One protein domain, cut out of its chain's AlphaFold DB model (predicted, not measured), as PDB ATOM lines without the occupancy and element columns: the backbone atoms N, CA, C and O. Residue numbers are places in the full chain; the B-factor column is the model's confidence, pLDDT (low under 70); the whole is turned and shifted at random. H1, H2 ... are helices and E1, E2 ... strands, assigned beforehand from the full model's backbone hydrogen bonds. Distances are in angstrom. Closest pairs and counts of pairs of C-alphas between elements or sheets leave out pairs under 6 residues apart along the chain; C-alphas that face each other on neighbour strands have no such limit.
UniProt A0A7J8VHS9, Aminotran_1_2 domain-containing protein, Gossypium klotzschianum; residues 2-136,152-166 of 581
ATOM      1  N   ILE A   2      38.169  32.971 -20.678       92.00
ATOM      2  CA  ILE A   2      36.877  32.263 -20.811       92.00
ATOM      3  C   ILE A   2      36.422  31.640 -19.482       92.00
ATOM      4  O   ILE A   2      35.295  31.854 -19.051       92.00
ATOM      5  N   GLU A   3      37.309  30.927 -18.787       92.88
ATOM      6  CA  GLU A   3      36.980  30.338 -17.483       92.88
ATOM      7  C   GLU A   3      36.593  31.395 -16.434       92.88
ATOM      8  O   GLU A   3      35.671  31.180 -15.649       92.88
ATOM      9  N   LEU A   4      37.242  32.562 -16.458       94.06
ATOM     10  CA  LEU A   4      36.919  33.681 -15.576       94.06
ATOM     11  C   LEU A   4      35.522  34.233 -15.884       94.06
ATOM     12  O   LEU A   4      34.737  34.425 -14.962       94.06
ATOM     13  N   ILE A   5      35.188  34.417 -17.167       94.75
ATOM     14  CA  ILE A   5      33.861  34.861 -17.621       94.75
ATOM     15  C   ILE A   5      32.787  33.875 -17.143       94.75
ATOM     16  O   ILE A   5      31.813  34.280 -16.514       94.75
ATOM     17  N   LYS A   6      33.003  32.569 -17.349       92.81
ATOM     18  CA  LYS A   6      32.052  31.519 -16.943       92.81
ATOM     19  C   LYS A   6      31.851  31.446 -15.426       92.81
ATOM     20  O   LYS A   6      30.740  31.168 -14.975       92.81
ATOM     21  N   ARG A   7      32.903  31.699 -14.636       95.69
ATOM     22  CA  ARG A   7      32.845  31.683 -13.164       95.69
ATOM     23  C   ARG A   7      32.245  32.960 -12.574       95.69
ATOM     24  O   ARG A   7      31.399  32.862 -11.693       95.69
ATOM     25  N   LEU A   8      32.684  34.132 -13.036       96.00
ATOM     26  CA  LEU A   8      32.257  35.428 -12.495       96.00
ATOM     27  C   LEU A   8      30.886  35.867 -13.010       96.00
ATOM     28  O   LEU A   8      30.210  36.627 -12.326       96.00
ATOM     29  N   LYS A   9      30.494  35.402 -14.201       94.50
ATOM     30  CA  LYS A   9      29.264  35.805 -14.894       94.50
ATOM     31  C   LYS A   9      29.085  37.334 -14.943       94.50
ATOM     32  O   LYS A   9      28.073  37.847 -14.463       94.50
ATOM     33  N   PRO A  10      30.082  38.082 -15.459       95.81
ATOM     34  CA  PRO A  10      29.999  39.535 -15.521       95.81
ATOM     35  C   PRO A  10      28.862  39.977 -16.450       95.81
ATOM     36  O   PRO A  10      28.505  39.272 -17.388       95.81
ATOM     37  N   GLN A  11      28.323  41.171 -16.211       94.31
ATOM     38  CA  GLN A  11      27.333  41.775 -17.111       94.31
ATOM     39  C   GLN A  11      27.990  42.400 -18.351       94.31
ATOM     40  O   GLN A  11      27.381  42.459 -19.419       94.31
ATOM     41  N   VAL A  12      29.230  42.877 -18.207       95.31
ATOM     42  CA  VAL A  12      30.027  43.497 -19.272       95.31
ATOM     43  C   VAL A  12      31.458  42.969 -19.194       95.31
ATOM     44  O   VAL A  12      32.050  42.921 -18.117       95.31
ATOM     45  N   VAL A  13      32.020  42.609 -20.344       96.56
ATOM     46  CA  VAL A  13      33.424  42.248 -20.539       96.56
ATOM     47  C   VAL A  13      34.031  43.270 -21.488       96.56
ATOM     48  O   VAL A  13      33.590  43.381 -22.627       96.56
ATOM     49  N   VAL A  14      35.044  43.999 -21.023       95.88
ATOM     50  CA  VAL A  14      35.893  44.859 -21.858       95.88
ATOM     51  C   VAL A  14      37.282  44.240 -21.862       95.88
ATOM     52  O   VAL A  14      37.850  44.018 -20.793       95.88
ATOM     53  N   THR A  15      37.804  43.888 -23.033       96.06
ATOM     54  CA  THR A  15      39.088  43.184 -23.128       96.06
ATOM     55  C   THR A  15      39.764  43.402 -24.471       96.06
ATOM     56  O   THR A  15      39.085  43.617 -25.466       96.06
ATOM     57  N   GLY A  16      41.090  43.274 -24.509       94.38
ATOM     58  CA  GLY A  16      41.832  43.018 -25.743       94.38
ATOM     59  C   GLY A  16      41.962  41.520 -26.044       94.38
ATOM     60  O   GLY A  16      41.439  40.675 -25.309       94.38
ATOM     61  N   ILE A  17      42.702  41.190 -27.103       91.56
ATOM     62  CA  ILE A  17      43.096  39.821 -27.478       91.56
ATOM     63  C   ILE A  17      44.624  39.730 -27.582       91.56
ATOM     64  O   ILE A  17      45.266  40.689 -28.006       91.56
ATOM     65  N   ALA A  18      45.238  38.615 -27.181       91.19
ATOM     66  CA  ALA A  18      46.689  38.466 -27.303       91.19
ATOM     67  C   ALA A  18      47.110  38.296 -28.774       91.19
ATOM     68  O   ALA A  18      46.364  37.744 -29.581       91.19
ATOM     69  N   HIS A  19      48.331  38.709 -29.130       87.62
ATOM     70  CA  HIS A  19      48.794  38.714 -30.528       87.62
ATOM     71  C   HIS A  19      48.683  37.348 -31.229       87.62
ATOM     72  O   HIS A  19      48.198  37.266 -32.352       87.62
ATOM     73  N   PHE A  20      49.056  36.255 -30.556       87.50
ATOM     74  CA  PHE A  20      48.962  34.906 -31.129       87.50
ATOM     75  C   PHE A  20      47.512  34.407 -31.264       87.50
ATOM     76  O   PHE A  20      47.213  33.600 -32.143       87.50
ATOM     77  N   GLU A  21      46.602  34.898 -30.419       90.69
ATOM     78  CA  GLU A  21      45.172  34.575 -30.465       90.69
ATOM     79  C   GLU A  21      44.450  35.387 -31.546       90.69
ATOM     80  O   GLU A  21      43.472  34.913 -32.120       90.69
ATOM     81  N   ALA A  22      44.965  36.578 -31.865       89.25
ATOM     82  CA  ALA A  22      44.395  37.498 -32.842       89.25
ATOM     83  C   ALA A  22      44.522  37.016 -34.294       89.25
ATOM     84  O   ALA A  22      43.785  37.499 -35.146       89.25
ATOM     85  N   VAL A  23      45.420  36.070 -34.600       89.00
ATOM     86  CA  VAL A  23      45.689  35.610 -35.979       89.00
ATOM     87  C   VAL A  23      44.525  34.798 -36.561       89.00
ATOM     88  O   VAL A  23      44.243  34.861 -37.760       89.00
ATOM     89  N   THR A  24      43.824  34.027 -35.728       90.81
ATOM     90  CA  THR A  24      42.706  33.167 -36.155       90.81
ATOM     91  C   THR A  24      41.412  33.571 -35.460       90.81
ATOM     92  O   THR A  24      41.430  34.193 -34.406       90.81
ATOM     93  N   SER A  25      40.260  33.210 -36.026       92.56
ATOM     94  CA  SER A  25      38.964  33.521 -35.410       92.56
ATOM     95  C   SER A  25      38.632  32.644 -34.195       92.56
ATOM     96  O   SER A  25      37.656  32.924 -33.513       92.56
ATOM     97  N   SER A  26      39.416  31.599 -33.896       93.88
ATOM     98  CA  SER A  26      39.079  30.590 -32.878       93.88
ATOM     99  C   SER A  26      38.895  31.189 -31.481       93.88
ATOM    100  O   SER A  26      37.843  31.022 -30.868       93.88
ATOM    101  N   ALA A  27      39.883  31.949 -30.997       92.88
ATOM    102  CA  ALA A  27      39.816  32.575 -29.677       92.88
ATOM    103  C   ALA A  27      38.680  33.606 -29.590       92.88
ATOM    104  O   ALA A  27      37.970  33.672 -28.588       92.88
ATOM    105  N   PHE A  28      38.461  34.363 -30.668       95.62
ATOM    106  CA  PHE A  28      37.362  35.318 -30.752       95.62
ATOM    107  C   PHE A  28      35.989  34.635 -30.681       95.62
ATOM    108  O   PHE A  28      35.145  35.054 -29.893       95.62
ATOM    109  N   VAL A  29      35.781  33.550 -31.431       95.50
ATOM    110  CA  VAL A  29      34.534  32.768 -31.398       95.50
ATOM    111  C   VAL A  29      34.291  32.197 -30.004       95.50
ATOM    112  O   VAL A  29      33.201  32.351 -29.466       95.50
ATOM    113  N   GLN A  30      35.317  31.642 -29.353       94.94
ATOM    114  CA  GLN A  30      35.175  31.141 -27.984       94.94
ATOM    115  C   GLN A  30      34.800  32.243 -26.977       94.94
ATOM    116  O   GLN A  30      34.073  31.975 -26.018       94.94
ATOM    117  N   LEU A  31      35.285  33.476 -27.171       95.62
ATOM    118  CA  LEU A  31      34.885  34.629 -26.358       95.62
ATOM    119  C   LEU A  31      33.437  35.048 -26.633       95.62
ATOM    120  O   LEU A  31      32.700  35.305 -25.678       95.62
ATOM    121  N   LEU A  32      33.019  35.089 -27.901       95.25
ATOM    122  CA  LEU A  32      31.631  35.362 -28.285       95.25
ATOM    123  C   LEU A  32      30.679  34.336 -27.666       95.25
ATOM    124  O   LEU A  32      29.698  34.731 -27.040       95.25
ATOM    125  N   ASP A  33      31.009  33.048 -27.767       94.25
ATOM    126  CA  ASP A  33      30.206  31.956 -27.218       94.25
ATOM    127  C   ASP A  33      30.135  32.045 -25.691       94.25
ATOM    128  O   ASP A  33      29.051  32.030 -25.112       94.25
ATOM    129  N   ALA A  34      31.278  32.210 -25.016       94.88
ATOM    130  CA  ALA A  34      31.321  32.270 -23.557       94.88
ATOM    131  C   ALA A  34      30.572  33.477 -22.981       94.88
ATOM    132  O   ALA A  34      29.986  33.364 -21.905       94.88
ATOM    133  N   THR A  35      30.602  34.624 -23.665       95.12
ATOM    134  CA  THR A  35      29.849  35.823 -23.258       95.12
ATOM    135  C   THR A  35      28.367  35.702 -23.597       95.12
ATOM    136  O   THR A  35      27.529  36.047 -22.762       95.12
ATOM    137  N   GLY A  36      28.037  35.131 -24.757       92.94
ATOM    138  CA  GLY A  36      26.663  34.870 -25.178       92.94
ATOM    139  C   GLY A  36      25.947  33.869 -24.269       92.94
ATOM    140  O   GLY A  36      24.819  34.122 -23.862       92.94
ATOM    141  N   GLU A  37      26.614  32.782 -23.860       92.06
ATOM    142  CA  GLU A  37      26.074  31.752 -22.950       92.06
ATOM    143  C   GLU A  37      25.551  32.323 -21.622       92.06
ATOM    144  O   GLU A  37      24.617  31.772 -21.038       92.06
ATOM    145  N   ILE A  38      26.155  33.408 -21.131       92.06
ATOM    146  CA  ILE A  38      25.822  34.014 -19.835       92.06
ATOM    147  C   ILE A  38      25.071  35.349 -19.953       92.06
ATOM    148  O   ILE A  38      24.761  35.942 -18.923       92.06
ATOM    149  N   GLY A  39      24.816  35.841 -21.170       91.75
ATOM    150  CA  GLY A  39      24.187  37.149 -21.403       91.75
ATOM    151  C   GLY A  39      25.078  38.356 -21.086       91.75
ATOM    152  O   GLY A  39      24.579  39.428 -20.747       91.75
ATOM    153  N   SER A  40      26.402  38.206 -21.181       94.31
ATOM    154  CA  SER A  40      27.343  39.313 -20.989       94.31
ATOM    155  C   SER A  40      27.494  40.125 -22.268       94.31
ATOM    156  O   SER A  40      27.661  39.561 -23.347       94.31
ATOM    157  N   ARG A  41      27.565  41.454 -22.145       94.38
ATOM    158  CA  ARG A  41      27.993  42.323 -23.249       94.38
ATOM    159  C   ARG A  41      29.508  42.231 -23.431       94.38
ATOM    160  O   ARG A  41      30.225  42.249 -22.434       94.38
ATOM    161  N   LEU A  42      29.996  42.141 -24.663       95.81
ATOM    162  CA  LEU A  42      31.419  42.096 -24.996       95.81
ATOM    163  C   LEU A  42      31.833  43.366 -25.747       95.81
ATOM    164  O   LEU A  42      31.289  43.661 -26.805       95.81
ATOM    165  N   PHE A  43      32.839  44.066 -25.237       96.38
ATOM    166  CA  PHE A  43      33.610  45.065 -25.970       96.38
ATOM    167  C   PHE A  43      35.017  44.512 -26.173       96.38
ATOM    168  O   PHE A  43      35.778  44.377 -25.212       96.38
ATOM    169  N   LEU A  44      35.337  44.137 -27.410       97.31
ATOM    170  CA  LEU A  44      36.652  43.614 -27.764       97.31
ATOM    171  C   LEU A  44      37.482  44.708 -28.431       97.31
ATOM    172  O   LEU A  44      37.143  45.156 -29.521       97.31
ATOM    173  N   ASP A  45      38.576  45.097 -27.795       95.88
ATOM    174  CA  ASP A  45      39.546  46.036 -28.341       95.88
ATOM    175  C   ASP A  45      40.590  45.300 -29.193       95.88
ATOM    176  O   ASP A  45      41.305  44.414 -28.715       95.88
ATOM    177  N   ILE A  46      40.658  45.645 -30.478       95.06
ATOM    178  CA  ILE A  46      41.649  45.111 -31.416       95.06
ATOM    179  C   ILE A  46      42.638  46.173 -31.906       95.06
ATOM    180  O   ILE A  46      43.349  45.920 -32.879       95.06
ATOM    181  N   SER A  47      42.703  47.338 -31.254       92.88
ATOM    182  CA  SER A  47      43.570  48.465 -31.639       92.88
ATOM    183  C   SER A  47      45.031  48.036 -31.817       92.88
ATOM    184  O   SER A  47      45.650  48.339 -32.834       92.88
ATOM    185  N   ASP A  48      45.547  47.210 -30.903       90.88
ATOM    186  CA  ASP A  48      46.917  46.679 -30.956       90.88
ATOM    187  C   ASP A  48      47.187  45.750 -32.150       90.88
ATOM    188  O   ASP A  48      48.341  45.447 -32.460       90.88
ATOM    189  N   HIS A  49      46.148  45.280 -32.842       89.69
ATOM    190  CA  HIS A  49      46.259  44.375 -33.990       89.69
ATOM    191  C   HIS A  49      45.906  45.058 -35.302       89.69
ATOM    192  O   HIS A  49      46.365  44.607 -36.348       89.69
ATOM    193  N   PHE A  50      45.129  46.139 -35.258       88.19
ATOM    194  CA  PHE A  50      44.663  46.847 -36.440       88.19
ATOM    195  C   PHE A  50      45.792  47.674 -37.072       88.19
ATOM    196  O   PHE A  50      46.407  48.518 -36.426       88.19
ATOM    197  N   GLU A  51      46.084  47.418 -38.347       84.25
ATOM    198  CA  GLU A  51      47.148  48.093 -39.092       84.25
ATOM    199  C   GLU A  51      46.640  48.510 -40.475       84.25
ATOM    200  O   GLU A  51      46.158  47.681 -41.251       84.25
ATOM    201  N   LEU A  52      46.765  49.802 -40.786       83.06
ATOM    202  CA  LEU A  52      46.509  50.343 -42.118       83.06
ATOM    203  C   LEU A  52      47.795  50.237 -42.942       83.06
ATOM    204  O   LEU A  52      48.692  51.066 -42.824       83.06
ATOM    205  N   SER A  53      47.888  49.185 -43.753       78.31
ATOM    206  CA  SER A  53      49.056  48.866 -44.577       78.31
ATOM    207  C   SER A  53      48.619  48.350 -45.947       78.31
ATOM    208  O   SER A  53      47.506  47.848 -46.105       78.31
ATOM    209  N   SER A  54      49.504  48.444 -46.943       76.31
ATOM    210  CA  SER A  54      49.314  47.822 -48.261       76.31
ATOM    211  C   SER A  54      49.403  46.291 -48.216       76.31
ATOM    212  O   SER A  54      48.935  45.620 -49.134       76.31
ATOM    213  N   LEU A  55      49.973  45.734 -47.143       78.19
ATOM    214  CA  LEU A  55      50.065  44.300 -46.870       78.19
ATOM    215  C   LEU A  55      49.570  44.017 -45.441       78.19
ATOM    216  O   LEU A  55      50.374  43.664 -44.574       78.19
ATOM    217  N   PRO A  56      48.271  44.214 -45.155       77.56
ATOM    218  CA  PRO A  56      47.765  44.082 -43.798       77.56
ATOM    219  C   PRO A  56      47.887  42.631 -43.318       77.56
ATOM    220  O   PRO A  56      47.614  41.678 -44.055       77.56
ATOM    221  N   GLY A  57      48.287  42.462 -42.057       79.69
ATOM    222  CA  GLY A  57      48.317  41.158 -41.403       79.69
ATOM    223  C   GLY A  57      46.928  40.513 -41.322       79.69
ATOM    224  O   GLY A  57      45.891  41.169 -41.432       79.69
ATOM    225  N   THR A  58      46.885  39.197 -41.101       84.19
ATOM    226  CA  THR A  58      45.605  38.506 -40.884       84.19
ATOM    227  C   THR A  58      45.108  38.757 -39.465       84.19
ATOM    228  O   THR A  58      45.750  38.346 -38.502       84.19
ATOM    229  N   ILE A  59      43.929  39.371 -39.348       90.56
ATOM    230  CA  ILE A  59      43.230  39.569 -38.076       90.56
ATOM    231  C   ILE A  59      42.003  38.656 -38.065       90.56
ATOM    232  O   ILE A  59      41.056  38.841 -38.830       90.56
ATOM    233  N   GLY A  60      42.013  37.664 -37.183       92.25
ATOM    234  CA  GLY A  60      40.965  36.665 -37.007       92.25
ATOM    235  C   GLY A  60      39.583  37.263 -36.753       92.25
ATOM    236  O   GLY A  60      38.598  36.742 -37.273       92.25
ATOM    237  N   VAL A  61      39.514  38.384 -36.028       94.44
ATOM    238  CA  VAL A  61      38.270  39.139 -35.789       94.44
ATOM    239  C   VAL A  61      37.715  39.712 -37.096       94.44
ATOM    240  O   VAL A  61      36.561  39.458 -37.431       94.44
ATOM    241  N   LEU A  62      38.530  40.407 -37.898       91.12
ATOM    242  CA  LEU A  62      38.084  40.951 -39.189       91.12
ATOM    243  C   LEU A  62      37.752  39.841 -40.200       91.12
ATOM    244  O   LEU A  62      36.796  39.961 -40.960       91.12
ATOM    245  N   LYS A  63      38.499  38.728 -40.173       89.81
ATOM    246  CA  LYS A  63      38.210  37.534 -40.981       89.81
ATOM    247  C   LYS A  63      36.881  36.877 -40.597       89.81
ATOM    248  O   LYS A  63      36.217  36.310 -41.456       89.81
ATOM    249  N   TYR A  64      36.494  36.932 -39.324       92.31
ATOM    250  CA  TYR A  64      35.166  36.502 -38.895       92.31
ATOM    251  C   TYR A  64      34.088  37.446 -39.446       92.31
ATOM    252  O   TYR A  64      33.142  36.978 -40.080       92.31
ATOM    253  N   LEU A  65      34.277  38.760 -39.274       91.44
ATOM    254  CA  LEU A  65      33.330  39.799 -39.703       91.44
ATOM    255  C   LEU A  65      33.099  39.834 -41.221       91.44
ATOM    256  O   LEU A  65      32.020  40.215 -41.672       91.44
ATOM    257  N   SER A  66      34.080  39.415 -42.026       87.06
ATOM    258  CA  SER A  66      33.925  39.362 -43.483       87.06
ATOM    259  C   SER A  66      32.949  38.279 -43.959       87.06
ATOM    260  O   SER A  66      32.403  38.403 -45.053       87.06
ATOM    261  N   GLY A  67      32.709  37.233 -43.157       86.44
ATOM    262  CA  GLY A  67      31.808  36.124 -43.500       86.44
ATOM    263  C   GLY A  67      30.589  35.969 -42.586       86.44
ATOM    264  O   GLY A  67      29.631  35.291 -42.966       86.44
ATOM    265  N   THR A  68      30.608  36.583 -41.401       89.69
ATOM    266  CA  THR A  68      29.612  36.366 -40.340       89.69
ATOM    267  C   THR A  68      29.215  37.701 -39.705       89.69
ATOM    268  O   THR A  68      30.104  38.486 -39.374       89.69
ATOM    269  N   PRO A  69      27.911  37.989 -39.528       90.38
ATOM    270  CA  PRO A  69      27.478  39.168 -38.782       90.38
ATOM    271  C   PRO A  69      27.912  39.066 -37.314       90.38
ATOM    272  O   PRO A  69      27.949  37.974 -36.743       90.38
ATOM    273  N   LEU A  70      28.242  40.200 -36.697       92.31
ATOM    274  CA  LEU A  70      28.607  40.219 -35.283       92.31
ATOM    275  C   LEU A  70      27.365  39.936 -34.410       92.31
ATOM    276  O   LEU A  70      26.310  40.524 -34.648       92.31
ATOM    277  N   PRO A  71      27.453  39.079 -33.380       91.50
ATOM    278  CA  PRO A  71      26.359  38.918 -32.425       91.50
ATOM    279  C   PRO A  71      25.990  40.244 -31.737       91.50
ATOM    280  O   PRO A  71      26.870  41.034 -31.405       91.50
ATOM    281  N   SER A  72      24.701  40.472 -31.461       90.25
ATOM    282  CA  SER A  72      24.195  41.738 -30.889       90.25
ATOM    283  C   SER A  72      24.732  42.066 -29.491       90.25
ATOM    284  O   SER A  72      24.710  43.220 -29.064       90.25
ATOM    285  N   HIS A  73      25.243  41.071 -28.760       92.06
ATOM    286  CA  HIS A  73      25.887  41.285 -27.464       92.06
ATOM    287  C   HIS A  73      27.333  41.772 -27.580       92.06
ATOM    288  O   HIS A  73      27.933  42.071 -26.551       92.06
ATOM    289  N   ALA A  74      27.901  41.845 -28.786       94.56
ATOM    290  CA  ALA A  74      29.291  42.202 -29.010       94.56
ATOM    291  C   ALA A  74      29.452  43.520 -29.788       94.56
ATOM    292  O   ALA A  74      28.668  43.876 -30.669       94.56
ATOM    293  N   ALA A  75      30.523  44.232 -29.463       95.94
ATOM    294  CA  ALA A  75      31.029  45.379 -30.195       95.94
ATOM    295  C   ALA A  75      32.558  45.289 -30.267       95.94
ATOM    296  O   ALA A  75      33.211  44.858 -29.312       95.94
ATOM    297  N   ILE A  76      33.127  45.682 -31.402       97.00
ATOM    298  CA  ILE A  76      34.573  45.692 -31.625       97.00
ATOM    299  C   ILE A  76      35.056  47.134 -31.610       97.00
ATOM    300  O   ILE A  76      34.498  47.966 -32.321       97.00
ATOM    301  N   VAL A  77      36.080  47.421 -30.813       95.44
ATOM    302  CA  VAL A  77      36.768  48.711 -30.778       95.44
ATOM    303  C   VAL A  77      38.036  48.597 -31.615       95.44
ATOM    304  O   VAL A  77      38.836  47.681 -31.426       95.44
ATOM    305  N   CYS A  78      38.206  49.526 -32.549       92.88
ATOM    306  CA  CYS A  78      39.343  49.574 -33.453       92.88
ATOM    307  C   CYS A  78      39.973  50.967 -33.407       92.88
ATOM    308  O   CYS A  78      39.478  51.904 -34.034       92.88
ATOM    309  N   GLY A  79      41.061  51.105 -32.662       91.44
ATOM    310  CA  GLY A  79      41.899  52.296 -32.631       91.44
ATOM    311  C   GLY A  79      42.948  52.286 -33.741       91.44
ATOM    312  O   GLY A  79      43.613  51.282 -33.989       91.44
ATOM    313  N   LEU A  80      43.134  53.434 -34.384       89.56
ATOM    314  CA  LEU A  80      44.184  53.719 -35.360       89.56
ATOM    315  C   LEU A  80      45.449  54.204 -34.637       89.56
ATOM    316  O   LEU A  80      45.908  55.321 -34.834       89.56
ATOM    317  N   VAL A  81      45.994  53.354 -33.765       85.69
ATOM    318  CA  VAL A  81      47.089  53.707 -32.835       85.69
ATOM    319  C   VAL A  81      48.493  53.440 -33.393       85.69
ATOM    320  O   VAL A  81      49.492  53.797 -32.781       85.69
ATOM    321  N   LYS A  82      48.591  52.801 -34.566       84.12
ATOM    322  CA  LYS A  82      49.864  52.443 -35.226       84.12
ATOM    323  C   LYS A  82      50.266  53.409 -36.339       84.12
ATOM    324  O   LYS A  82      50.967  53.024 -37.276       84.12
ATOM    325  N   ASN A  83      49.793  54.647 -36.281       83.81
ATOM    326  CA  ASN A  83      50.118  55.648 -37.283       83.81
ATOM    327  C   ASN A  83      51.602  56.045 -37.185       83.81
ATOM    328  O   ASN A  83      52.039  56.619 -36.192       83.81
ATOM    329  N   GLN A  84      52.385  55.725 -38.218       82.88
ATOM    330  CA  GLN A  84      53.818  56.043 -38.263       82.88
ATOM    331  C   GLN A  84      54.111  57.445 -38.810       82.88
ATOM    332  O   GLN A  84      55.214  57.950 -38.618       82.88
ATOM    333  N   VAL A  85      53.152  58.065 -39.505       82.75
ATOM    334  CA  VAL A  85      53.299  59.428 -40.038       82.75
ATOM    335  C   VAL A  85      53.001  60.446 -38.940       82.75
ATOM    336  O   VAL A  85      53.762  61.388 -38.747       82.75
ATOM    337  N   TYR A  86      51.910  60.217 -38.210       84.31
ATOM    338  CA  TYR A  86      51.433  61.058 -37.120       84.31
ATOM    339  C   TYR A  86      51.121  60.187 -35.902       84.31
ATOM    340  O   TYR A  86      49.993  59.729 -35.720       84.31
ATOM    341  N   SER A  87      52.137  59.917 -35.082       83.88
ATOM    342  CA  SER A  87      52.027  59.011 -33.930       83.88
ATOM    343  C   SER A  87      51.152  59.543 -32.795       83.88
ATOM    344  O   SER A  87      50.735  58.767 -31.942       83.88
ATOM    345  N   ASP A  88      50.864  60.843 -32.786       84.88
ATOM    346  CA  ASP A  88      49.985  61.518 -31.834       84.88
ATOM    347  C   ASP A  88      48.586  61.816 -32.409       84.88
ATOM    348  O   ASP A  88      47.809  62.538 -31.785       84.88
ATOM    349  N   LEU A  89      48.253  61.271 -33.589       85.81
ATOM    350  CA  LEU A  89      46.926  61.373 -34.200       85.81
ATOM    351  C   LEU A  89      46.100  60.104 -33.955       85.81
ATOM    352  O   LEU A  89      46.137  59.147 -34.735       85.81
ATOM    353  N   GLU A  90      45.294  60.125 -32.901       80.25
ATOM    354  CA  GLU A  90      44.480  58.985 -32.479       80.25
ATOM    355  C   GLU A  90      43.026  59.113 -32.961       80.25
ATOM    356  O   GLU A  90      42.379  60.148 -32.806       80.25
ATOM    357  N   VAL A  91      42.492  58.040 -33.548       86.06
ATOM    358  CA  VAL A  91      41.065  57.887 -33.876       86.06
ATOM    359  C   VAL A  91      40.661  56.457 -33.580       86.06
ATOM    360  O   VAL A  91      41.400  55.533 -33.905       86.06
ATOM    361  N   ALA A  92      39.473  56.260 -33.017       89.25
ATOM    362  CA  ALA A  92      38.890  54.939 -32.845       89.25
ATOM    363  C   ALA A  92      37.508  54.863 -33.493       89.25
ATOM    364  O   ALA A  92      36.768  55.844 -33.541       89.25
ATOM    365  N   PHE A  93      37.153  53.674 -33.972       89.62
ATOM    366  CA  PHE A  93      35.814  53.358 -34.451       89.62
ATOM    367  C   PHE A  93      35.277  52.119 -33.745       89.62
ATOM    368  O   PHE A  93      36.030  51.259 -33.284       89.62
ATOM    369  N   VAL A  94      33.950  52.041 -33.660       93.62
ATOM    370  CA  VAL A  94      33.246  50.911 -33.057       93.62
ATOM    371  C   VAL A  94      32.428  50.211 -34.129       93.62
ATOM    372  O   VAL A  94      31.647  50.844 -34.834       93.62
ATOM    373  N   ILE A  95      32.597  48.895 -34.235       94.69
ATOM    374  CA  ILE A  95      31.804  48.032 -35.108       94.69
ATOM    375  C   ILE A  95      30.798  47.277 -34.242       94.69
ATOM    376  O   ILE A  95      31.184  46.571 -33.309       94.69
ATOM    377  N   SER A  96      29.511  47.396 -34.559       93.75
ATOM    378  CA  SER A  96      28.442  46.609 -33.944       93.75
ATOM    379  C   SER A  96      27.279  46.449 -34.919       93.75
ATOM    380  O   SER A  96      27.040  47.339 -35.731       93.75
ATOM    381  N   GLU A  97      26.556  45.333 -34.830       91.38
ATOM    382  CA  GLU A  97      25.274  45.148 -35.535       91.38
ATOM    383  C   GLU A  97      24.094  45.718 -34.718       91.38
ATOM    384  O   GLU A  97      22.963  45.745 -35.192       91.38
ATOM    385  N   GLU A  98      24.338  46.179 -33.485       89.88
ATOM    386  CA  GLU A  98      23.316  46.737 -32.600       89.88
ATOM    387  C   GLU A  98      23.262  48.269 -32.722       89.88
ATOM    388  O   GLU A  98      24.075  48.999 -32.143       89.88
ATOM    389  N   GLU A  99      22.263  48.782 -33.446       89.38
ATOM    390  CA  GLU A  99      22.091  50.221 -33.705       89.38
ATOM    391  C   GLU A  99      21.993  51.043 -32.411       89.38
ATOM    392  O   GLU A  99      22.553  52.139 -32.311       89.38
ATOM    393  N   ALA A 100      21.345  50.497 -31.375       88.50
ATOM    394  CA  ALA A 100      21.232  51.157 -30.079       88.50
ATOM    395  C   ALA A 100      22.606  51.413 -29.434       88.50
ATOM    396  O   ALA A 100      22.787  52.442 -28.778       88.50
ATOM    397  N   ILE A 101      23.581  50.515 -29.630       90.00
ATOM    398  CA  ILE A 101      24.957  50.699 -29.146       90.00
ATOM    399  C   ILE A 101      25.642  51.812 -29.931       90.00
ATOM    400  O   ILE A 101      26.189  52.726 -29.315       90.00
ATOM    401  N   LEU A 102      25.577  51.773 -31.264       91.44
ATOM    402  CA  LEU A 102      26.204  52.784 -32.120       91.44
ATOM    403  C   LEU A 102      25.671  54.187 -31.809       91.44
ATOM    404  O   LEU A 102      26.445  55.118 -31.588       91.44
ATOM    405  N   LYS A 103      24.344  54.323 -31.700       90.25
ATOM    406  CA  LYS A 103      23.683  55.590 -31.375       90.25
ATOM    407  C   LYS A 103      24.046  56.087 -29.978       90.25
ATOM    408  O   LYS A 103      24.309  57.275 -29.806       90.25
ATOM    409  N   ALA A 104      24.067  55.203 -28.979       91.88
ATOM    410  CA  ALA A 104      24.407  55.586 -27.612       91.88
ATOM    411  C   ALA A 104      25.876  56.010 -27.478       91.88
ATOM    412  O   ALA A 104      26.154  57.027 -26.844       91.88
ATOM    413  N   LEU A 105      26.809  55.267 -28.083       91.31
ATOM    414  CA  LEU A 105      28.237  55.581 -28.032       91.31
ATOM    415  C   LEU A 105      28.565  56.861 -28.797       91.31
ATOM    416  O   LEU A 105      29.250  57.713 -28.245       91.31
ATOM    417  N   SER A 106      28.018  57.036 -30.004       90.62
ATOM    418  CA  SER A 106      28.198  58.265 -30.790       90.62
ATOM    419  C   SER A 106      27.770  59.505 -29.995       90.62
ATOM    420  O   SER A 106      28.564  60.418 -29.780       90.62
ATOM    421  N   LYS A 107      26.561  59.477 -29.417       92.44
ATOM    422  CA  LYS A 107      26.069  60.562 -28.556       92.44
ATOM    423  C   LYS A 107      26.886  60.748 -27.276       92.44
ATOM    424  O   LYS A 107      26.992  61.861 -26.776       92.44
ATOM    425  N   THR A 108      27.431  59.668 -26.716       93.38
ATOM    426  CA  THR A 108      28.282  59.739 -25.518       93.38
ATOM    427  C   THR A 108      29.592  60.457 -25.824       93.38
ATOM    428  O   THR A 108      29.996  61.322 -25.053       93.38
ATOM    429  N   VAL A 109      30.225  60.139 -26.957       91.25
ATOM    430  CA  VAL A 109      31.433  60.833 -27.426       91.25
ATOM    431  C   VAL A 109      31.116  62.303 -27.680       91.25
ATOM    432  O   VAL A 109      31.807  63.166 -27.147       91.25
ATOM    433  N   GLU A 110      30.014  62.599 -28.372       91.56
ATOM    434  CA  GLU A 110      29.600  63.983 -28.615       91.56
ATOM    435  C   GLU A 110      29.327  64.761 -27.319       91.56
ATOM    436  O   GLU A 110      29.615  65.950 -27.271       91.56
ATOM    437  N   ILE A 111      28.833  64.116 -26.254       93.19
ATOM    438  CA  ILE A 111      28.617  64.749 -24.939       93.19
ATOM    439  C   ILE A 111      29.900  64.916 -24.136       93.19
ATOM    440  O   ILE A 111      30.001  65.893 -23.412       93.19
ATOM    441  N   LEU A 112      30.850  63.985 -24.188       93.00
ATOM    442  CA  LEU A 112      32.020  64.020 -23.299       93.00
ATOM    443  C   LEU A 112      33.252  64.644 -23.949       93.00
ATOM    444  O   LEU A 112      33.944  65.434 -23.312       93.00
ATOM    445  N   GLU A 113      33.476  64.340 -25.223       89.00
ATOM    446  CA  GLU A 113      34.675  64.698 -25.990       89.00
ATOM    447  C   GLU A 113      34.357  65.691 -27.122       89.00
ATOM    448  O   GLU A 113      35.239  66.381 -27.621       89.00
ATOM    449  N   GLY A 114      33.086  65.828 -27.502       88.00
ATOM    450  CA  GLY A 114      32.653  66.696 -28.593       88.00
ATOM    451  C   GLY A 114      32.803  66.009 -29.948       88.00
ATOM    452  O   GLY A 114      32.676  64.792 -30.065       88.00
ATOM    453  N   ASN A 115      33.051  66.798 -30.994       84.62
ATOM    454  CA  ASN A 115      33.165  66.282 -32.359       84.62
ATOM    455  C   ASN A 115      34.613  65.925 -32.695       84.62
ATOM    456  O   ASN A 115      35.520  66.712 -32.417       84.62
ATOM    457  N   THR A 116      34.803  64.806 -33.399       83.75
ATOM    458  CA  THR A 116      36.098  64.390 -33.951       83.75
ATOM    459  C   THR A 116      36.742  65.519 -34.756       83.75
ATOM    460  O   THR A 116      36.082  66.142 -35.591       83.75
ATOM    461  N   SER A 117      38.039  65.766 -34.548       82.06
ATOM    462  CA  SER A 117      38.789  66.784 -35.294       82.06
ATOM    463  C   SER A 117      38.673  66.584 -36.810       82.06
ATOM    464  O   SER A 117      38.807  65.466 -37.313       82.06
ATOM    465  N   LEU A 118      38.449  67.679 -37.550       82.50
ATOM    466  CA  LEU A 118      38.382  67.656 -39.016       82.50
ATOM    467  C   LEU A 118      39.683  67.129 -39.622       82.50
ATOM    468  O   LEU A 118      39.650  66.410 -40.615       82.50
ATOM    469  N   ILE A 119      40.821  67.430 -38.995       83.06
ATOM    470  CA  ILE A 119      42.132  66.931 -39.417       83.06
ATOM    471  C   ILE A 119      42.139  65.405 -39.424       83.06
ATOM    472  O   ILE A 119      42.495  64.795 -40.431       83.06
ATOM    473  N   SER A 120      41.688  64.793 -38.330       85.69
ATOM    474  CA  SER A 120      41.627  63.341 -38.206       85.69
ATOM    475  C   SER A 120      40.652  62.730 -39.213       85.69
ATOM    476  O   SER A 120      40.970  61.718 -39.837       85.69
ATOM    477  N   GLN A 121      39.491  63.365 -39.417       87.38
ATOM    478  CA  GLN A 121      38.499  62.925 -40.402       87.38
ATOM    479  C   GLN A 121      39.062  62.936 -41.829       87.38
ATOM    480  O   GLN A 121      38.951  61.936 -42.533       87.38
ATOM    481  N   TYR A 122      39.702  64.033 -42.250       87.69
ATOM    482  CA  TYR A 122      40.289  64.149 -43.588       87.69
ATOM    483  C   TYR A 122      41.470  63.203 -43.780       87.69
ATOM    484  O   TYR A 122      41.528  62.505 -44.789       87.69
ATOM    485  N   TYR A 123      42.396  63.152 -42.820       88.19
ATOM    486  CA  TYR A 123      43.589  62.318 -42.920       88.19
ATOM    487  C   TYR A 123      43.228  60.839 -43.095       88.19
ATOM    488  O   TYR A 123      43.617  60.209 -44.081       88.19
ATOM    489  N   TYR A 124      42.423  60.291 -42.181       89.56
ATOM    490  CA  TYR A 124      42.017  58.894 -42.277       89.56
ATOM    491  C   TYR A 124      41.018  58.659 -43.413       89.56
ATOM    492  O   TYR A 124      41.080  57.612 -44.051       89.56
ATOM    493  N   GLY A 125      40.157  59.631 -43.730       90.06
ATOM    494  CA  GLY A 125      39.259  59.568 -44.884       90.06
ATOM    495  C   GLY A 125      40.008  59.388 -46.206       90.06
ATOM    496  O   GLY A 125      39.657  58.504 -46.986       90.06
ATOM    497  N   CYS A 126      41.082  60.154 -46.426       89.62
ATOM    498  CA  CYS A 126      41.959  59.995 -47.587       89.62
ATOM    499  C   CYS A 126      42.630  58.617 -47.605       89.62
ATOM    500  O   CYS A 126      42.576  57.935 -48.625       89.62
ATOM    501  N   ILE A 127      43.190  58.168 -46.476       87.81
ATOM    502  CA  ILE A 127      43.838  56.850 -46.386       87.81
ATOM    503  C   ILE A 127      42.855  55.725 -46.708       87.81
ATOM    504  O   ILE A 127      43.170  54.839 -47.500       87.81
ATOM    505  N   PHE A 128      41.655  55.749 -46.126       87.44
ATOM    506  CA  PHE A 128      40.634  54.750 -46.422       87.44
ATOM    507  C   PHE A 128      40.213  54.805 -47.887       87.44
ATOM    508  O   PHE A 128      40.089  53.755 -48.512       87.44
ATOM    509  N   HIS A 129      40.025  55.999 -48.452       87.50
ATOM    510  CA  HIS A 129      39.690  56.145 -49.863       87.50
ATOM    511  C   HIS A 129      40.764  55.518 -50.761       87.50
ATOM    512  O   HIS A 129      40.437  54.690 -51.609       87.50
ATOM    513  N   GLU A 130      42.038  55.840 -50.536       85.56
ATOM    514  CA  GLU A 130      43.152  55.292 -51.310       85.56
ATOM    515  C   GLU A 130      43.258  53.770 -51.147       85.56
ATOM    516  O   GLU A 130      43.211  53.049 -52.145       85.56
ATOM    517  N   LEU A 131      43.300  53.258 -49.910       82.00
ATOM    518  CA  LEU A 131      43.417  51.820 -49.637       82.00
ATOM    519  C   LEU A 131      42.243  51.010 -50.207       82.00
ATOM    520  O   LEU A 131      42.444  49.894 -50.683       82.00
ATOM    521  N   LEU A 132      41.022  51.554 -50.182       78.88
ATOM    522  CA  LEU A 132      39.830  50.880 -50.707       78.88
ATOM    523  C   LEU A 132      39.657  51.049 -52.225       78.88
ATOM    524  O   LEU A 132      38.970  50.231 -52.848       78.88
ATOM    525  N   SER A 133      40.270  52.079 -52.822       80.25
ATOM    526  CA  SER A 133      40.273  52.303 -54.274       80.25
ATOM    527  C   SER A 133      41.152  51.298 -55.024       80.25
ATOM    528  O   SER A 133      40.840  50.955 -56.167       80.25
ATOM    529  N   PHE A 134      42.198  50.766 -54.378       70.81
ATOM    530  CA  PHE A 134      43.015  49.689 -54.932       70.81
ATOM    531  C   PHE A 134      42.181  48.407 -55.069       70.81
ATOM    532  O   PHE A 134      41.946  47.658 -54.120       70.81
ATOM    533  N   GLN A 135      41.714  48.142 -56.288       57.50
ATOM    534  CA  GLN A 135      41.055  46.888 -56.631       57.50
ATOM    535  C   GLN A 135      42.117  45.841 -56.974       57.50
ATOM    536  O   GLN A 135      42.776  45.926 -58.007       57.50
ATOM    537  N   LEU A 136      42.278  44.832 -56.114       59.12
ATOM    538  CA  LEU A 136      42.966  43.599 -56.498       59.12
ATOM    539  C   LEU A 136      42.156  42.921 -57.614       59.12
ATOM    540  O   LEU A 136      40.933  42.809 -57.511       59.12
ATOM    541  N   SER A 152      18.610  35.670 -29.490       57.94
ATOM    542  CA  SER A 152      18.555  36.876 -28.667       57.94
ATOM    543  C   SER A 152      18.673  36.473 -27.196       57.94
ATOM    544  O   SER A 152      17.705  36.007 -26.592       57.94
ATOM    545  N   VAL A 153      19.872  36.594 -26.638       67.56
ATOM    546  CA  VAL A 153      20.090  36.485 -25.197       67.56
ATOM    547  C   VAL A 153      19.793  37.850 -24.588       67.56
ATOM    548  O   VAL A 153      20.139  38.877 -25.167       67.56
ATOM    549  N   GLU A 154      19.109  37.876 -23.449       79.31
ATOM    550  CA  GLU A 154      18.882  39.116 -22.713       79.31
ATOM    551  C   GLU A 154      20.225  39.615 -22.158       79.31
ATOM    552  O   GLU A 154      20.886  38.924 -21.386       79.31
ATOM    553  N   VAL A 155      20.651  40.799 -22.599       85.12
ATOM    554  CA  VAL A 155      21.915  41.433 -22.202       85.12
ATOM    555  C   VAL A 155      21.602  42.723 -21.462       85.12
ATOM    556  O   VAL A 155      20.620  43.398 -21.774       85.12
ATOM    557  N   ILE A 156      22.466  43.106 -20.521       88.31
ATOM    558  CA  ILE A 156      22.359  44.389 -19.825       88.31
ATOM    559  C   ILE A 156      22.192  45.559 -20.811       88.31
ATOM    560  O   ILE A 156      22.990  45.748 -21.732       88.31
ATOM    561  N   GLY A 157      21.134  46.344 -20.612       86.56
ATOM    562  CA  GLY A 157      20.900  47.592 -21.331       86.56
ATOM    563  C   GLY A 157      21.683  48.764 -20.735       86.56
ATOM    564  O   GLY A 157      22.286  48.671 -19.666       86.56
ATOM    565  N   PHE A 158      21.647  49.907 -21.414       89.06
ATOM    566  CA  PHE A 158      22.181  51.144 -20.850       89.06
ATOM    567  C   PHE A 158      21.322  51.621 -19.672       89.06
ATOM    568  O   PHE A 158      20.102  51.445 -19.662       89.06
ATOM    569  N   ALA A 159      21.952  52.261 -18.684       90.31
ATOM    570  CA  ALA A 159      21.237  52.822 -17.543       90.31
ATOM    571  C   ALA A 159      20.168  53.823 -18.011       90.31
ATOM    572  O   ALA A 159      20.451  54.701 -18.830       90.31
ATOM    573  N   THR A 160      18.964  53.749 -17.440       90.94
ATOM    574  CA  THR A 160      17.847  54.655 -17.769       90.94
ATOM    575  C   THR A 160      18.223  56.124 -17.586       90.94
ATOM    576  O   THR A 160      17.847  56.959 -18.403       90.94
ATOM    577  N   SER A 161      19.043  56.432 -16.576       90.50
ATOM    578  CA  SER A 161      19.598  57.771 -16.360       90.50
ATOM    579  C   SER A 161      20.471  58.243 -17.527       90.50
ATOM    580  O   SER A 161      20.372  59.394 -17.929       90.50
ATOM    581  N   ALA A 162      21.311  57.362 -18.085       91.75
ATOM    582  CA  ALA A 162      22.186  57.706 -19.203       91.75
ATOM    583  C   ALA A 162      21.360  57.909 -20.476       91.75
ATOM    584  O   ALA A 162      21.464  58.956 -21.103       91.75
ATOM    585  N   ILE A 163      20.463  56.970 -20.798       92.19
ATOM    586  CA  ILE A 163      19.565  57.088 -21.959       92.19
ATOM    587  C   ILE A 163      18.695  58.341 -21.872       92.19
ATOM    588  O   ILE A 163      18.543  59.039 -22.867       92.19
ATOM    589  N   SER A 164      18.170  58.671 -20.689       93.00
ATOM    590  CA  SER A 164      17.402  59.902 -20.505       93.00
ATOM    591  C   SER A 164      18.231  61.145 -20.834       93.00
ATOM    592  O   SER A 164      17.715  62.036 -21.504       93.00
ATOM    593  N   VAL A 165      19.500  61.208 -20.420       93.75
ATOM    594  CA  VAL A 165      20.381  62.331 -20.771       93.75
ATOM    595  C   VAL A 165      20.692  62.336 -22.269       93.75
ATOM    596  O   VAL A 165      20.525  63.371 -22.897       93.75
ATOM    597  N   LEU A 166      21.049  61.194 -22.868       92.44
ATOM    598  CA  LEU A 166      21.348  61.093 -24.307       92.44
ATOM    599  C   LEU A 166      20.150  61.452 -25.206       92.44
ATOM    600  O   LEU A 166      20.329  61.911 -26.337       92.44
TER     601      LEU A 166
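What this domain is: This is residues 2 to 136 and 152 to 166 of the 581 residues of the protein "Aminotran_1_2 domain-containing protein" of Gossypium klotzschianum (UniProt A0A7J8VHS9). Look for a small twisted wall of four strands, with H3 running along one of its faces, H1 side by side with H3, and H4 meeting the first residues of H3, 25 to 28, to make a corner. Towards the E4 edge H5 grazes the sheet and H7 packs on H5, while H6 is set off from the sheet and from the other helices. The printed part has 150 residues, with seven named helices and four named strands in the order H1 E1 H2 H3 E2 H4 E3 E4 H5 H6 H7 along the chain; the sheet, E1 E2 E3 E4, is mixed, and the class is mixed, helices and strands. The whole is compact, with a radius of gyration of the C-alphas of 16.7 A and spans of 43 by 39 by 26 A.

Where its parts are: Find C-alpha 2 at (36.877, 32.263, -20.811), where H1, residues 2 to 8, begins. E1 is residues 12 to 16, H2 residues 19 to 22, and H3, residues 25 to 38, is 20.4 A long. E2 follows at residues 41 to 45 and H4 at residues 60 to 65. E3, residues 74 to 79, begins at C-alpha 74, (29.291, 42.202, -29.010), and is 16.6 A long; E4 is residues 92 to 95. H5, residues 99 to 112, measures 19.9 A and H6, residues 118 to 133, 21.7 A. H7, residues 160 to 166, ends at C-alpha 166, (21.348, 61.093, -24.307).

How they stand to each other: Parallel E1 and E2 have N 13 and O 41 within hydrogen-bond range at 2.8 A, and parallel E2 and E3 have N 75 and O 42 at 2.8 A. E3 and E4 form an antiparallel hairpin, with N 78 and O 93 at 2.9 A. E1, H2 H3, E2 and E2, H4, E3 are strand-helix-strand units, parallel neighbours with helices between, each with a right-handed crossover. H3 is on the sheet at a height of 9.3 A, making two layers, a helix on one face of a sheet; its closest C-alphas to E2 are Thr 35 and Leu 42, 6.7 A. H3 is the hub: it touches H1 at a shallow tilt of 18 degrees, the closest C-alphas being Ile 2 and Ala 34, 6.2 A. With residues 25 to 28 alone it touches H4 at a steep tilt of 65 degrees, C-alphas Ser 25 and Gly 60 being closest at 4.1 A. H2 and H3 only just touch, only at the corner, with 3 pairs of C-alphas within 8 A, the closest being Glu 21 and Ala 27, 5.8 A. H5 only grazes the sheet, with residues 101 to 106; with residues 104 to 108 alone it touches H7, C-alphas Lys 107 and Leu 166 being closest at 6.4 A. H6 touches no helix and is not on the sheet. Every O i to N i+4 pair is within hydrogen-bond range in H1, H4, H5, H6 and H7, and 9 of 10 in H3; H2 is too short for such a pair.

The domain as a whole: The C-alphas of Leu 136 and Ser 161 are the two farthest apart, 48.6 A. Residues 137 to 151 are not printed, and C-alphas 136 and 152 stand 37.6 A apart across this cut. The links E2 to H4 and E3 to E4 are long. Confidence is under 70 at residues 135 to 136 and 152 to 153.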